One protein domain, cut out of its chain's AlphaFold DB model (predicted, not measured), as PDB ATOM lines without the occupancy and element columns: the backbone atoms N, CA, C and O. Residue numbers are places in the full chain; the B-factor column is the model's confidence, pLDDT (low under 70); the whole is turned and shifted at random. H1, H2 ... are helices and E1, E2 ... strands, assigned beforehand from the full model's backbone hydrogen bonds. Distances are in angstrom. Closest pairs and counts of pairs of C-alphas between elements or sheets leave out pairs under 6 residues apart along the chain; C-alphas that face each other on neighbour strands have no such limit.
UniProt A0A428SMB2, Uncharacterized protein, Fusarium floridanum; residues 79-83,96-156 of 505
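What this domain is: This is residues 79 to 83 and 96 to 156 of the 505 residues of an uncharacterized protein of Fusarium floridanum (UniProt A0A428SMB2). A two-strand hairpin, E1 and E2, packs loosely beside a hairpin of two helices, H1 and H2, with H2 in the middle and H1 on the side of H2 away from the strands. The two helices lie side by side, nearly antiparallel, while the strand hairpin meets H2 with few close residues, mainly through E2. The printed part has 66 residues, with two named strands followed by two named helices, E1, E2, H1 and H2 along the chain; the sheet, in the order E1 - E2, is antiparallel and the class is mixed, helices and strands. The whole is compact, with a radius of gyration of the C-alphas of 12.2 A, and its outline is only just flat, spanning 34 by 31 by 17 A.

How they stand to each other: Residues 79 to 80 pair antiparallel with residues 101 to 102 of E1, the strand of residues 99 to 103. E1 and E2, residues 110 to 114, are antiparallel neighbours and form a hairpin, with 151 degrees between their N-to-C directions. Across the pair, N 100 and O 113 are 2.8 A apart and N 111 and O 102 are 2.9 A apart, within hydrogen-bond range. H1, residues 123 to 136, is apart from E1. H1 and H2, residues 142 to 155, form a helical hairpin. They touch, and their closest C-alphas, those of Ile 133 and Arg 144, are 6.6 A apart. Their lines stand at a shallow tilt of 8 degrees, opposite ways. The closest C-alphas of E2 and H2, those of Ile 111 and Glu 143, are 7.1 A apart. Those of E1 and H2, Leu 102 and Val 146, are 7.6 A apart. In both H1 and H2, every O i to N i+4 pair is within hydrogen-bond range.

Where its parts are: E1 begins at C-alpha 99, at (-16.028, 103.317, -0.468), and measures 13.1 A from first to last C-alpha. E2 runs from Ile 110 to Asp 114 and measures 13.0 A. H1 measures 19.7 A and begins at C-alpha 123, at (-8.684, 119.896, 13.935). H2 measures 19.9 A and ends at C-alpha 155, at (-13.245, 119.868, 6.760).

The domain as a whole: The two C-alphas farthest apart are those of Asp 107 and Asn 121, at 34.8 A. Residues 84 to 95 are not printed, and C-alphas 83 and 96 are 8.7 A apart across this cut. The link from H1 to H2 is tight, the links from E1 to E2 and from E2 to H1 are short, and no link is long. The mean pLDDT of the printed part is 70.7, and it is under 70 at residues 79 to 83, 96 to 112 and 138 to 143 of this predicted model.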
ATOM      1  N   GLU A  79     -17.410 112.148  -8.482       48.03
ATOM      2  CA  GLU A  79     -17.801 111.125  -7.517       48.03
ATOM      3  C   GLU A  79     -18.587 110.040  -8.247       48.03
ATOM      4  O   GLU A  79     -19.719 110.252  -8.684       48.03
ATOM      5  N   CYS A  80     -17.984 108.864  -8.390       43.97
ATOM      6  CA  CYS A  80     -18.678 107.673  -8.843       43.97
ATOM      7  C   CYS A  80     -19.009 106.818  -7.620       43.97
ATOM      8  O   CYS A  80     -18.132 106.290  -6.941       43.97
ATOM      9  N   ILE A  81     -20.300 106.663  -7.338       43.16
ATOM     10  CA  ILE A  81     -20.768 105.682  -6.364       43.16
ATOM     11  C   ILE A  81     -21.050 104.387  -7.126       43.16
ATOM     12  O   ILE A  81     -22.068 104.266  -7.810       43.16
ATOM     13  N   LEU A  82     -20.138 103.418  -7.035       40.97
ATOM     14  CA  LEU A  82     -20.375 102.077  -7.560       40.97
ATOM     15  C   LEU A  82     -21.214 101.293  -6.547       40.97
ATOM     16  O   LEU A  82     -20.708 100.806  -5.539       40.97
ATOM     17  N   VAL A  83     -22.511 101.159  -6.818       41.28
ATOM     18  CA  VAL A  83     -23.369 100.221  -6.088       41.28
ATOM     19  C   VAL A  83     -22.994  98.808  -6.541       41.28
ATOM     20  O   VAL A  83     -23.230  98.443  -7.694       41.28
ATOM     21  N   GLU A  96     -25.618 102.083   2.009       43.22
ATOM     22  CA  GLU A  96     -24.561 103.089   2.019       43.22
ATOM     23  C   GLU A  96     -23.244 102.453   1.540       43.22
ATOM     24  O   GLU A  96     -22.770 101.507   2.171       43.22
ATOM     25  N   PRO A  97     -22.643 102.927   0.438       47.31
ATOM     26  CA  PRO A  97     -21.346 102.431   0.006       47.31
ATOM     27  C   PRO A  97     -20.279 102.831   1.034       47.31
ATOM     28  O   PRO A  97     -20.194 104.000   1.422       47.31
ATOM     29  N   GLU A  98     -19.476 101.859   1.474       50.28
ATOM     30  CA  GLU A  98     -18.339 102.071   2.385       50.28
ATOM     31  C   GLU A  98     -17.161 102.783   1.685       50.28
ATOM     32  O   GLU A  98     -16.389 103.482   2.346       50.28
ATOM     33  N   SER A  99     -17.064 102.680   0.352       46.50
ATOM     34  CA  SER A  99     -16.028 103.317  -0.468       46.50
ATOM     35  C   SER A  99     -16.599 104.273  -1.527       46.50
ATOM     36  O   SER A  99     -17.662 104.046  -2.111       46.50
ATOM     37  N   ILE A 100     -15.887 105.379  -1.749       57.06
ATOM     38  CA  ILE A 100     -16.131 106.364  -2.806       57.06
ATOM     39  C   ILE A 100     -15.040 106.188  -3.863       57.06
ATOM     40  O   ILE A 100     -13.875 105.974  -3.542       57.06
ATOM     41  N   PHE A 101     -15.414 106.289  -5.133       52.03
ATOM     42  CA  PHE A 101     -14.475 106.221  -6.244       52.03
ATOM     43  C   PHE A 101     -14.363 107.604  -6.884       52.03
ATOM     44  O   PHE A 101     -15.368 108.174  -7.315       52.03
ATOM     45  N   LEU A 102     -13.150 108.148  -6.928       58.50
ATOM     46  CA  LEU A 102     -12.854 109.419  -7.585       58.50
ATOM     47  C   LEU A 102     -12.094 109.132  -8.880       58.50
ATOM     48  O   LEU A 102     -11.032 108.509  -8.853       58.50
ATOM     49  N   ALA A 103     -12.669 109.537 -10.012       49.72
ATOM     50  CA  ALA A 103     -12.047 109.383 -11.325       49.72
ATOM     51  C   ALA A 103     -11.133 110.576 -11.643       49.72
ATOM     52  O   ALA A 103     -11.517 111.720 -11.399       49.72
ATOM     53  N   ILE A 104      -9.959 110.300 -12.217       53.62
ATOM     54  CA  ILE A 104      -9.034 111.305 -12.761       53.62
ATOM     55  C   ILE A 104      -9.198 111.352 -14.285       53.62
ATOM     56  O   ILE A 104      -9.193 110.310 -14.940       53.62
ATOM     57  N   GLU A 105      -9.366 112.558 -14.834       45.97
ATOM     58  CA  GLU A 105      -9.754 112.798 -16.233       45.97
ATOM     59  C   GLU A 105      -8.681 112.394 -17.259       45.97
ATOM     60  O   GLU A 105      -9.035 111.969 -18.354       45.97
ATOM     61  N   GLU A 106      -7.393 112.482 -16.914       46.12
ATOM     62  CA  GLU A 106      -6.306 112.273 -17.885       46.12
ATOM     63  C   GLU A 106      -5.996 110.793 -18.168       46.12
ATOM     64  O   GLU A 106      -5.458 110.483 -19.226       46.12
ATOM     65  N   ASP A 107      -6.404 109.871 -17.288       45.78
ATOM     66  CA  ASP A 107      -5.968 108.465 -17.348       45.78
ATOM     67  C   ASP A 107      -7.090 107.424 -17.146       45.78
ATOM     68  O   ASP A 107      -6.804 106.227 -17.037       45.78
ATOM     69  N   ASP A 108      -8.357 107.843 -17.012       51.41
ATOM     70  CA  ASP A 108      -9.482 106.988 -16.572       51.41
ATOM     71  C   ASP A 108      -9.175 106.192 -15.278       51.41
ATOM     72  O   ASP A 108      -9.819 105.188 -14.947       51.41
ATOM     73  N   LYS A 109      -8.170 106.632 -14.510       53.81
ATOM     74  CA  LYS A 109      -7.759 105.996 -13.262       53.81
ATOM     75  C   LYS A 109      -8.781 106.322 -12.193       53.81
ATOM     76  O   LYS A 109      -9.016 107.477 -11.840       53.81
ATOM     77  N   ILE A 110      -9.371 105.262 -11.662       62.59
ATOM     78  CA  ILE A 110     -10.294 105.338 -10.546       62.59
ATOM     79  C   ILE A 110      -9.502 105.115  -9.259       62.59
ATOM     80  O   ILE A 110      -8.927 104.044  -9.054       62.59
ATOM     81  N   ILE A 111      -9.506 106.115  -8.383       64.06
ATOM     82  CA  ILE A 111      -8.951 106.003  -7.036       64.06
ATOM     83  C   ILE A 111     -10.082 105.642  -6.080       64.06
ATOM     84  O   ILE A 111     -11.039 106.399  -5.911       64.06
ATOM     85  N   GLU A 112      -9.962 104.477  -5.448       67.75
ATOM     86  CA  GLU A 112     -10.843 104.062  -4.358       67.75
ATOM     87  C   GLU A 112     -10.399 104.725  -3.049       67.75
ATOM     88  O   GLU A 112      -9.235 104.633  -2.645       67.75
ATOM     89  N   ILE A 113     -11.332 105.402  -2.388       71.81
ATOM     90  CA  ILE A 113     -11.131 106.059  -1.099       71.81
ATOM     91  C   ILE A 113     -12.219 105.637  -0.112       71.81
ATOM     92  O   ILE A 113     -13.393 105.522  -0.461       71.81
ATOM     93  N   ASP A 114     -11.835 105.438   1.146       72.50
ATOM     94  CA  ASP A 114     -12.798 105.176   2.213       72.50
ATOM     95  C   ASP A 114     -13.645 106.423   2.466       72.50
ATOM     96  O   ASP A 114     -13.139 107.553   2.493       72.50
ATOM     97  N   ARG A 115     -14.949 106.229   2.676       78.12
ATOM     98  CA  ARG A 115     -15.845 107.338   2.994       78.12
ATOM     99  C   ARG A 115     -15.468 107.939   4.346       78.12
ATOM    100  O   ARG A 115     -15.459 107.256   5.369       78.12
ATOM    101  N   LEU A 116     -15.221 109.243   4.356       79.75
ATOM    102  CA  LEU A 116     -14.918 109.983   5.575       79.75
ATOM    103  C   LEU A 116     -16.197 110.633   6.136       79.75
ATOM    104  O   LEU A 116     -17.046 111.087   5.361       79.75
ATOM    105  N   PRO A 117     -16.368 110.681   7.471       83.06
ATOM    106  CA  PRO A 117     -17.423 111.481   8.083       83.06
ATOM    107  C   PRO A 117     -17.118 112.975   7.917       83.06
ATOM    108  O   PRO A 117     -15.999 113.361   7.587       83.06
ATOM    109  N   SER A 118     -18.096 113.832   8.217       86.94
ATOM    110  CA  SER A 118     -17.828 115.266   8.334       86.94
ATOM    111  C   SER A 118     -16.876 115.526   9.505       86.94
ATOM    112  O   SER A 118     -17.139 115.110  10.637       86.94
ATOM    113  N   LEU A 119     -15.792 116.246   9.225       88.88
ATOM    114  CA  LEU A 119     -14.728 116.603  10.168       88.88
ATOM    115  C   LEU A 119     -14.742 118.100  10.501       88.88
ATOM    116  O   LEU A 119     -13.764 118.654  11.009       88.88
ATOM    117  N   VAL A 120     -15.851 118.784  10.220       86.19
ATOM    118  CA  VAL A 120     -16.013 120.208  10.517       86.19
ATOM    119  C   VAL A 120     -15.766 120.442  12.013       86.19
ATOM    120  O   VAL A 120     -16.374 119.799  12.870       86.19
ATOM    121  N   ASN A 121     -14.871 121.382  12.325       86.19
ATOM    122  CA  ASN A 121     -14.409 121.698  13.684       86.19
ATOM    123  C   ASN A 121     -13.665 120.562  14.421       86.19
ATOM    124  O   ASN A 121     -13.619 120.575  15.651       86.19
ATOM    125  N   GLN A 122     -13.043 119.615  13.709       89.38
ATOM    126  CA  GLN A 122     -12.277 118.506  14.305       89.38
ATOM    127  C   GLN A 122     -10.778 118.579  13.940       89.38
ATOM    128  O   GLN A 122     -10.257 117.720  13.230       89.38
ATOM    129  N   PRO A 123     -10.042 119.607  14.406       86.94
ATOM    130  CA  PRO A 123      -8.684 119.896  13.935       86.94
ATOM    131  C   PRO A 123      -7.668 118.779  14.221       86.94
ATOM    132  O   PRO A 123      -6.750 118.580  13.426       86.94
ATOM    133  N   ASP A 124      -7.826 118.050  15.328       89.50
ATOM    134  CA  ASP A 124      -6.916 116.962  15.702       89.50
ATOM    135  C   ASP A 124      -7.077 115.749  14.772       89.50
ATOM    136  O   ASP A 124      -6.082 115.185  14.312       89.50
ATOM    137  N   GLU A 125      -8.320 115.393  14.437       91.69
ATOM    138  CA  GLU A 125      -8.631 114.297  13.510       91.69
ATOM    139  C   GLU A 125      -8.194 114.639  12.085       91.69
ATOM    140  O   GLU A 125      -7.531 113.833  11.431       91.69
ATOM    141  N   ILE A 126      -8.460 115.875  11.643       89.75
ATOM    142  CA  ILE A 126      -7.987 116.398  10.354       89.75
ATOM    143  C   ILE A 126      -6.464 116.282  10.259       89.75
ATOM    144  O   ILE A 126      -5.935 115.809   9.253       89.75
ATOM    145  N   ARG A 127      -5.744 116.704  11.306       90.81
ATOM    146  CA  ARG A 127      -4.281 116.652  11.320       90.81
ATOM    147  C   ARG A 127      -3.764 115.219  11.248       90.81
ATOM    148  O   ARG A 127      -2.818 114.966  10.503       90.81
ATOM    149  N   GLN A 128      -4.361 114.306  12.010       93.31
ATOM    150  CA  GLN A 128      -3.968 112.901  12.013       93.31
ATOM    151  C   GLN A 128      -4.167 112.270  10.627       93.31
ATOM    152  O   GLN A 128      -3.217 111.724  10.074       93.31
ATOM    153  N   LEU A 129      -5.349 112.434  10.028       91.69
ATOM    154  CA  LEU A 129      -5.660 111.885   8.706       91.69
ATOM    155  C   LEU A 129      -4.781 112.484   7.603       91.69
ATOM    156  O   LEU A 129      -4.263 111.746   6.767       91.69
ATOM    157  N   ALA A 130      -4.549 113.798   7.618       88.00
ATOM    158  CA  ALA A 130      -3.633 114.435   6.673       88.00
ATOM    159  C   ALA A 130      -2.204 113.879   6.811       88.00
ATOM    160  O   ALA A 130      -1.558 113.584   5.807       88.00
ATOM    161  N   SER A 131      -1.723 113.680   8.044       88.50
ATOM    162  CA  SER A 131      -0.412 113.077   8.322       88.50
ATOM    163  C   SER A 131      -0.315 111.649   7.780       88.50
ATOM    164  O   SER A 131       0.690 111.289   7.163       88.50
ATOM    165  N   ASP A 132      -1.362 110.847   7.976       91.00
ATOM    166  CA  ASP A 132      -1.423 109.463   7.506       91.00
ATOM    167  C   ASP A 132      -1.449 109.391   5.972       91.00
ATOM    168  O   ASP A 132      -0.700 108.606   5.388       91.00
ATOM    169  N   ILE A 133      -2.208 110.272   5.308       83.31
ATOM    170  CA  ILE A 133      -2.199 110.412   3.842       83.31
ATOM    171  C   ILE A 133      -0.797 110.786   3.352       83.31
ATOM    172  O   ILE A 133      -0.263 110.127   2.460       83.31
ATOM    173  N   ILE A 134      -0.169 111.809   3.936       78.38
ATOM    174  CA  ILE A 134       1.158 112.291   3.523       78.38
ATOM    175  C   ILE A 134       2.227 111.202   3.705       78.38
ATOM    176  O   ILE A 134       3.056 110.997   2.822       78.38
ATOM    177  N   LYS A 135       2.204 110.462   4.818       81.00
ATOM    178  CA  LYS A 135       3.149 109.361   5.070       81.00
ATOM    179  C   LYS A 135       2.882 108.132   4.200       81.00
ATOM    180  O   LYS A 135       3.826 107.406   3.890       81.00
ATOM    181  N   GLY A 136       1.619 107.887   3.850       80.19
ATOM    182  CA  GLY A 136       1.176 106.723   3.082       80.19
ATOM    183  C   GLY A 136       1.287 106.873   1.564       80.19
ATOM    184  O   GLY A 136       1.303 105.865   0.865       80.19
ATOM    185  N   THR A 137       1.395 108.100   1.048       71.31
ATOM    186  CA  THR A 137       1.403 108.397  -0.398       71.31
ATOM    187  C   THR A 137       2.733 108.986  -0.869       71.31
ATOM    188  O   THR A 137       3.484 109.583  -0.090       71.31
ATOM    189  N   MET A 138       3.031 108.848  -2.165       63.25
ATOM    190  CA  MET A 138       4.219 109.460  -2.768       63.25
ATOM    191  C   MET A 138       4.077 110.990  -2.863       63.25
ATOM    192  O   MET A 138       2.981 111.480  -3.154       63.25
ATOM    193  N   PRO A 139       5.168 111.754  -2.667       58.81
ATOM    194  CA  PRO A 139       5.172 113.197  -2.890       58.81
ATOM    195  C   PRO A 139       4.730 113.558  -4.303       58.81
ATOM    196  O   PRO A 139       5.129 112.889  -5.254       58.81
ATOM    197  N   MET A 140       3.921 114.615  -4.421       58.50
ATOM    198  CA  MET A 140       3.388 115.123  -5.696       58.50
ATOM    199  C   MET A 140       2.603 114.092  -6.526       58.50
ATOM    200  O   MET A 140       2.418 114.284  -7.722       58.50
ATOM    201  N   SER A 141       2.149 112.990  -5.917       63.09
ATOM    202  CA  SER A 141       1.299 112.020  -6.610       63.09
ATOM    203  C   SER A 141      -0.146 112.504  -6.700       63.09
ATOM    204  O   SER A 141      -0.664 113.134  -5.775       63.09
ATOM    205  N   GLU A 142      -0.818 112.121  -7.781       64.88
ATOM    206  CA  GLU A 142      -2.260 112.310  -7.957       64.88
ATOM    207  C   GLU A 142      -3.063 111.716  -6.794       64.88
ATOM    208  O   GLU A 142      -3.983 112.347  -6.282       64.88
ATOM    209  N   GLU A 143      -2.670 110.534  -6.306       69.50
ATOM    210  CA  GLU A 143      -3.317 109.893  -5.160       69.50
ATOM    211  C   GLU A 143      -3.259 110.763  -3.902       69.50
ATOM    212  O   GLU A 143      -4.260 110.901  -3.194       69.50
ATOM    213  N   ARG A 144      -2.107 111.390  -3.628       74.06
ATOM    214  CA  ARG A 144      -1.975 112.330  -2.511       74.06
ATOM    215  C   ARG A 144      -2.908 113.524  -2.699       74.06
ATOM    216  O   ARG A 144      -3.606 113.891  -1.754       74.06
ATOM    217  N   ALA A 145      -2.926 114.112  -3.895       71.06
ATOM    218  CA  ALA A 145      -3.742 115.282  -4.204       71.06
ATOM    219  C   ALA A 145      -5.243 114.988  -4.054       71.06
ATOM    220  O   ALA A 145      -5.935 115.716  -3.346       71.06
ATOM    221  N   VAL A 146      -5.725 113.870  -4.604       72.75
ATOM    222  CA  VAL A 146      -7.128 113.434  -4.504       72.75
ATOM    223  C   VAL A 146      -7.527 113.138  -3.057       72.75
ATOM    224  O   VAL A 146      -8.571 113.602  -2.600       72.75
ATOM    225  N   ARG A 147      -6.700 112.408  -2.292       78.69
ATOM    226  CA  ARG A 147      -7.005 112.089  -0.885       78.69
ATOM    227  C   ARG A 147      -7.028 113.340   0.001       78.69
ATOM    228  O   ARG A 147      -7.915 113.464   0.845       78.69
ATOM    229  N   LEU A 148      -6.088 114.274  -0.181       81.12
ATOM    230  CA  LEU A 148      -6.086 115.552   0.544       81.12
ATOM    231  C   LEU A 148      -7.238 116.463   0.103       81.12
ATOM    232  O   LEU A 148      -7.849 117.121   0.945       81.12
ATOM    233  N   GLY A 149      -7.565 116.468  -1.190       81.31
ATOM    234  CA  GLY A 149      -8.726 117.157  -1.741       81.31
ATOM    235  C   GLY A 149     -10.022 116.671  -1.098       81.31
ATOM    236  O   GLY A 149     -10.760 117.464  -0.516       81.31
ATOM    237  N   TYR A 150     -10.253 115.359  -1.079       83.31
ATOM    238  CA  TYR A 150     -11.428 114.777  -0.434       83.31
ATOM    239  C   TYR A 150     -11.470 115.031   1.081       83.31
ATOM    240  O   TYR A 150     -12.526 115.367   1.622       83.31
ATOM    241  N   LEU A 151     -10.328 114.945   1.776       85.62
ATOM    242  CA  LEU A 151     -10.248 115.319   3.192       85.62
ATOM    243  C   LEU A 151     -10.664 116.781   3.397       85.62
ATOM    244  O   LEU A 151     -11.391 117.079   4.345       85.62
ATOM    245  N   SER A 152     -10.248 117.689   2.508       85.44
ATOM    246  CA  SER A 152     -10.614 119.104   2.600       85.44
ATOM    247  C   SER A 152     -12.118 119.350   2.506       85.44
ATOM    248  O   SER A 152     -12.638 120.191   3.239       85.44
ATOM    249  N   ASP A 153     -12.828 118.567   1.694       84.81
ATOM    250  CA  ASP A 153     -14.285 118.652   1.581       84.81
ATOM    251  C   ASP A 153     -14.989 118.254   2.874       84.81
ATOM    252  O   ASP A 153     -16.028 118.813   3.210       84.81
ATOM    253  N   GLN A 154     -14.412 117.319   3.634       87.88
ATOM    254  CA  GLN A 154     -14.954 116.944   4.939       87.88
ATOM    255  C   GLN A 154     -14.647 117.971   6.029       87.88
ATOM    256  O   GLN A 154     -15.331 118.004   7.054       87.88
ATOM    257  N   CYS A 155     -13.635 118.816   5.824       88.25
ATOM    258  CA  CYS A 155     -13.245 119.868   6.760       88.25
ATOM    259  C   CYS A 155     -14.135 121.116   6.659       88.25
ATOM    260  O   CYS A 155     -14.106 121.947   7.570       88.25
ATOM    261  N   PHE A 156     -14.886 121.274   5.564       85.62
ATOM    262  CA  PHE A 156     -15.603 122.502   5.231       85.62
ATOM    263  C   PHE A 156     -17.099 122.254   4.990       85.62
ATOM    264  O   PHE A 156     -17.486 121.379   4.222       85.62
TER     265      PHE A 156